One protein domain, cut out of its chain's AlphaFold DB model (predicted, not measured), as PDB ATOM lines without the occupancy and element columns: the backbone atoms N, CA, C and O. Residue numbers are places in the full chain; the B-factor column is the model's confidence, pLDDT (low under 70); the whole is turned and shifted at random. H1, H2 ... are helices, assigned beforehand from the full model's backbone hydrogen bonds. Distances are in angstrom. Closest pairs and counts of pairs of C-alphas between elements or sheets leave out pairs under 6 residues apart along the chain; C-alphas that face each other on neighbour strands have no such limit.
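This is residues 28 to 68 of the 371 residues of an uncharacterized protein of bacterium (UniProt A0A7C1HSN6). A helical hairpin with unequal arms: the short helix H1 leads through a tight turn into the long helix H2, which folds back beside it, and residues 61 to 68 stick out past the paired part. The printed part has 41 residues with two named helices, H1 then H2, and no named strand; the class is all helix. It is loose, with a radius of gyration of the C-alphas of 11.5 A, and spans 36 by 18 by 10 A, only just a rod.

H1 holds residues 29 to 40, from C-alpha 29 at (46.934, -25.161, -36.150), and is 16.2 A long from first to last C-alpha. H2 holds residues 46 to 67, is 31.6 A long, and ends with C-alpha 67 at (38.670, -7.018, -38.198).

H1 and H2 form a helical hairpin, running opposite ways at a shallow tilt of 21 degrees. They touch through residues 35 to 39 of H1 and 46 to 53 of H2 alone; the closest C-alphas, those of Gln 39 and Phe 49, are 6.9 A apart. In H1 and H2 every O i to N i+4 pair is within hydrogen-bond range.

The C-alphas farthest apart, those of Gly 42 and Ser 68, are 36.5 A apart. The printed part has no cut, and the link from H1 to H2 is tight. The mean pLDDT of the printed part is 82.4, and no printed residue is under 70.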
ATOM      1  N   SER A  28      44.134 -21.444 -34.597       77.75
ATOM      2  CA  SER A  28      44.880 -21.939 -35.754       77.75
ATOM      3  C   SER A  28      45.666 -23.206 -35.388       77.75
ATOM      4  O   SER A  28      45.931 -23.472 -34.215       77.75
ATOM      5  N   GLY A  29      46.078 -23.991 -36.391       74.19
ATOM      6  CA  GLY A  29      46.934 -25.161 -36.150       74.19
ATOM      7  C   GLY A  29      48.229 -24.798 -35.412       74.19
ATOM      8  O   GLY A  29      48.646 -25.526 -34.521       74.19
ATOM      9  N   ALA A  30      48.794 -23.621 -35.700       79.94
ATOM     10  CA  ALA A  30      49.973 -23.109 -35.008       79.94
ATOM     11  C   ALA A  30      49.694 -22.768 -33.533       79.94
ATOM     12  O   ALA A  30      50.504 -23.118 -32.678       79.94
ATOM     13  N   ASP A  31      48.542 -22.151 -33.234       81.12
ATOM     14  CA  ASP A  31      48.138 -21.827 -31.857       81.12
ATOM     15  C   ASP A  31      47.979 -23.111 -31.013       81.12
ATOM     16  O   ASP A  31      48.381 -23.165 -29.851       81.12
ATOM     17  N   LEU A  32      47.416 -24.175 -31.603       80.81
ATOM     18  CA  LEU A  32      47.276 -25.480 -30.946       80.81
ATOM     19  C   LEU A  32      48.629 -26.180 -30.755       80.81
ATOM     20  O   LEU A  32      48.879 -26.735 -29.687       80.81
ATOM     21  N   ASP A  33      49.515 -26.129 -31.752       83.88
ATOM     22  CA  ASP A  33      50.858 -26.722 -31.680       83.88
ATOM     23  C   ASP A  33      51.760 -26.044 -30.635       83.88
ATOM     24  O   ASP A  33      52.651 -26.685 -30.071       83.88
ATOM     25  N   GLU A  34      51.564 -24.749 -30.388       85.00
ATOM     26  CA  GLU A  34      52.266 -23.990 -29.349       85.00
ATOM     27  C   GLU A  34      51.759 -24.359 -27.949       85.00
ATOM     28  O   GLU A  34      52.554 -24.738 -27.085       85.00
ATOM     29  N   LEU A  35      50.436 -24.398 -27.757       84.12
ATOM     30  CA  LEU A  35      49.820 -24.848 -26.504       84.12
ATOM     31  C   LEU A  35      50.205 -26.292 -26.149       84.12
ATOM     32  O   LEU A  35      50.537 -26.588 -24.999       84.12
ATOM     33  N   MET A  36      50.189 -27.203 -27.130       82.94
ATOM     34  CA  MET A  36      50.599 -28.596 -26.920       82.94
ATOM     35  C   MET A  36      52.085 -28.711 -26.566       82.94
ATOM     36  O   MET A  36      52.454 -29.581 -25.776       82.94
ATOM     37  N   ARG A  37      52.945 -27.834 -27.107       85.94
ATOM     38  CA  ARG A  37      54.368 -27.774 -26.735       85.94
ATOM     39  C   ARG A  37      54.552 -27.363 -25.279       85.94
ATOM     40  O   ARG A  37      55.268 -28.055 -24.562       85.94
ATOM     41  N   HIS A  38      53.871 -26.312 -24.827       83.81
ATOM     42  CA  HIS A  38      53.946 -25.857 -23.432       83.81
ATOM     43  C   HIS A  38      53.439 -26.933 -22.455       83.81
ATOM     44  O   HIS A  38      54.042 -27.171 -21.406       83.81
ATOM     45  N   GLN A  39      52.391 -27.675 -22.833       83.06
ATOM     46  CA  GLN A  39      51.925 -28.826 -22.055       83.06
ATOM     47  C   GLN A  39      52.953 -29.972 -22.031       83.06
ATOM     48  O   GLN A  39      53.218 -30.545 -20.974       83.06
ATOM     49  N   ALA A  40      53.562 -30.305 -23.174       80.56
ATOM     50  CA  ALA A  40      54.556 -31.375 -23.280       80.56
ATOM     51  C   ALA A  40      55.861 -31.069 -22.519       80.56
ATOM     52  O   ALA A  40      56.508 -31.987 -22.016       80.56
ATOM     53  N   CYS A  41      56.229 -29.790 -22.400       86.44
ATOM     54  CA  CYS A  41      57.373 -29.322 -21.612       86.44
ATOM     55  C   CYS A  41      57.093 -29.258 -20.098       86.44
ATOM     56  O   CYS A  41      58.016 -29.008 -19.325       86.44
ATOM     57  N   GLY A  42      55.853 -29.522 -19.662       78.75
ATOM     58  CA  GLY A  42      55.445 -29.462 -18.255       78.75
ATOM     59  C   GLY A  42      55.237 -28.041 -17.723       78.75
ATOM     60  O   GLY A  42      55.144 -27.860 -16.512       78.75
ATOM     61  N   GLU A  43      55.170 -27.044 -18.609       81.25
ATOM     62  CA  GLU A  43      54.966 -25.633 -18.261       81.25
ATOM     63  C   GLU A  43      53.494 -25.319 -17.953       81.25
ATOM     64  O   GLU A  43      53.214 -24.366 -17.232       81.25
ATOM     65  N   LEU A  44      52.563 -26.142 -18.454       82.44
ATOM     66  CA  LEU A  44      51.124 -26.022 -18.211       82.44
ATOM     67  C   LEU A  44      50.559 -27.299 -17.593       82.44
ATOM     68  O   LEU A  44      50.700 -28.395 -18.145       82.44
ATOM     69  N   THR A  45      49.847 -27.159 -16.476       85.94
ATOM     70  CA  THR A  45      48.996 -28.244 -15.968       85.94
ATOM     71  C   THR A  45      47.787 -28.470 -16.894       85.94
ATOM     72  O   THR A  45      47.408 -27.572 -17.649       85.94
ATOM     73  N   PRO A  46      47.128 -29.648 -16.861       80.19
ATOM     74  CA  PRO A  46      45.950 -29.912 -17.697       80.19
ATOM     75  C   PRO A  46      44.811 -28.893 -17.524       80.19
ATOM     76  O   PRO A  46      44.155 -28.543 -18.503       80.19
ATOM     77  N   ASP A  47      44.605 -28.382 -16.308       83.06
ATOM     78  CA  ASP A  47      43.583 -27.365 -16.027       83.06
ATOM     79  C   ASP A  47      43.985 -25.980 -16.568       83.06
ATOM     80  O   ASP A  47      43.148 -25.237 -17.087       83.06
ATOM     81  N   GLU A  48      45.274 -25.632 -16.498       84.31
ATOM     82  CA  GLU A  48      45.811 -24.389 -17.066       84.31
ATOM     83  C   GLU A  48      45.776 -24.399 -18.591       84.31
ATOM     84  O   GLU A  48      45.378 -23.400 -19.185       84.31
ATOM     85  N   PHE A  49      46.074 -25.540 -19.215       83.25
ATOM     86  CA  PHE A  49      45.962 -25.728 -20.660       83.25
ATOM     87  C   PHE A  49      44.545 -25.429 -21.165       83.25
ATOM     88  O   PHE A  49      44.372 -24.693 -22.135       83.25
ATOM     89  N   VAL A  50      43.511 -25.949 -20.493       83.81
ATOM     90  CA  VAL A  50      42.112 -25.695 -20.880       83.81
ATOM     91  C   VAL A  50      41.756 -24.216 -20.727       83.81
ATOM     92  O   VAL A  50      41.105 -23.655 -21.609       83.81
ATOM     93  N   ARG A  51      42.202 -23.570 -19.641       85.38
ATOM     94  CA  ARG A  51      41.960 -22.142 -19.396       85.38
ATOM     95  C   ARG A  51      42.660 -21.259 -20.430       85.38
ATOM     96  O   ARG A  51      42.063 -20.316 -20.937       85.38
ATOM     97  N   GLU A  52      43.903 -21.570 -20.771       84.75
ATOM     98  CA  GLU A  52      44.689 -20.800 -21.736       84.75
ATOM     99  C   GLU A  52      44.178 -20.987 -23.166       84.75
ATOM    100  O   GLU A  52      44.028 -20.017 -23.905       84.75
ATOM    101  N   MET A  53      43.767 -22.209 -23.514       84.44
ATOM    102  CA  MET A  53      43.062 -22.498 -24.760       84.44
ATOM    103  C   MET A  53      41.742 -21.711 -24.872       84.44
ATOM    104  O   MET A  53      41.430 -21.191 -25.944       84.44
ATOM    105  N   GLN A  54      40.961 -21.605 -23.790       84.56
ATOM    106  CA  GLN A  54      39.733 -20.796 -23.759       84.56
ATOM    107  C   GLN A  54      40.033 -19.304 -23.938       84.56
ATOM    108  O   GLN A  54      39.440 -18.680 -24.817       84.56
ATOM    109  N   ASN A  55      40.999 -18.763 -23.191       86.75
ATOM    110  CA  ASN A  55      41.412 -17.361 -23.295       86.75
ATOM    111  C   ASN A  55      41.885 -17.007 -24.712       86.75
ATOM    112  O   ASN A  55      41.444 -16.011 -25.280       86.75
ATOM    113  N   LEU A  56      42.738 -17.841 -25.315       85.50
ATOM    114  CA  LEU A  56      43.216 -17.623 -26.681       85.50
ATOM    115  C   LEU A  56      42.078 -17.704 -27.697       85.50
ATOM    116  O   LEU A  56      42.042 -16.933 -28.654       85.50
ATOM    117  N   ARG A  57      41.115 -18.609 -27.497       82.69
ATOM    118  CA  ARG A  57      39.949 -18.707 -28.376       82.69
ATOM    119  C   ARG A  57      39.081 -17.453 -28.298       82.69
ATOM    120  O   ARG A  57      38.659 -16.956 -29.340       82.69
ATOM    121  N   GLU A  58      38.828 -16.943 -27.097       83.88
ATOM    122  CA  GLU A  58      38.094 -15.691 -26.885       83.88
ATOM    123  C   GLU A  58      38.834 -14.501 -27.501       83.88
ATOM    124  O   GLU A  58      38.228 -13.705 -28.218       83.88
ATOM    125  N   GLN A  59      40.152 -14.425 -27.308       84.25
ATOM    126  CA  GLN A  59      40.992 -13.394 -27.908       84.25
ATOM    127  C   GLN A  59      40.930 -13.436 -29.444       84.25
ATOM    128  O   GLN A  59      40.673 -12.413 -30.074       84.25
ATOM    129  N   ARG A  60      41.074 -14.617 -30.062       81.38
ATOM    130  CA  ARG A  60      40.972 -14.784 -31.524       81.38
ATOM    131  C   ARG A  60      39.595 -14.397 -32.055       81.38
ATOM    132  O   ARG A  60      39.505 -13.758 -33.099       81.38
ATOM    133  N   GLN A  61      38.525 -14.739 -31.339       80.81
ATOM    134  CA  GLN A  61      37.170 -14.323 -31.711       80.81
ATOM    135  C   GLN A  61      36.998 -12.801 -31.637       80.81
ATOM    136  O   GLN A  61      36.374 -12.219 -32.525       80.81
ATOM    137  N   GLN A  62      37.571 -12.145 -30.624       80.19
ATOM    138  CA  GLN A  62      37.567 -10.683 -30.516       80.19
ATOM    139  C   GLN A  62      38.379 -10.024 -31.639       80.19
ATOM    140  O   GLN A  62      37.888  -9.085 -32.262       80.19
ATOM    141  N   GLU A  63      39.571 -10.537 -31.955       79.88
ATOM    142  CA  GLU A  63      40.413 -10.065 -33.066       79.88
ATOM    143  C   GLU A  63      39.700 -10.217 -34.424       79.88
ATOM    144  O   GLU A  63      39.678  -9.286 -35.237       79.88
ATOM    145  N   GLN A  64      39.047 -11.360 -34.658       77.81
ATOM    146  CA  GLN A  64      38.247 -11.611 -35.863       77.81
ATOM    147  C   GLN A  64      37.026 -10.691 -35.942       77.81
ATOM    148  O   GLN A  64      36.734 -10.136 -37.000       77.81
ATOM    149  N   HIS A  65      36.313 -10.481 -34.833       80.50
ATOM    150  CA  HIS A  65      35.189  -9.552 -34.817       80.50
ATOM    151  C   HIS A  65      35.649  -8.115 -35.087       80.50
ATOM    152  O   HIS A  65      35.047  -7.441 -35.919       80.50
ATOM    153  N   ALA A  66      36.741  -7.670 -34.461       80.44
ATOM    154  CA  ALA A  66      37.306  -6.333 -34.644       80.44
ATOM    155  C   ALA A  66      37.754  -6.060 -36.091       80.44
ATOM    156  O   ALA A  66      37.600  -4.944 -36.583       80.44
ATOM    157  N   SER A  67      38.265  -7.082 -36.784       79.12
ATOM    158  CA  SER A  67      38.670  -7.018 -38.198       79.12
ATOM    159  C   SER A  67      37.531  -7.291 -39.192       79.12
ATOM    160  O   SER A  67      37.692  -7.054 -40.391       79.12
ATOM    161  N   SER A  68      36.365  -7.748 -38.721       82.94
ATOM    162  CA  SER A  68      35.171  -7.910 -39.555       82.94
ATOM    163  C   SER A  68      34.619  -6.552 -40.022       82.94
ATOM    164  O   SER A  68      34.777  -5.553 -39.315       82.94
TER     165      SER A  68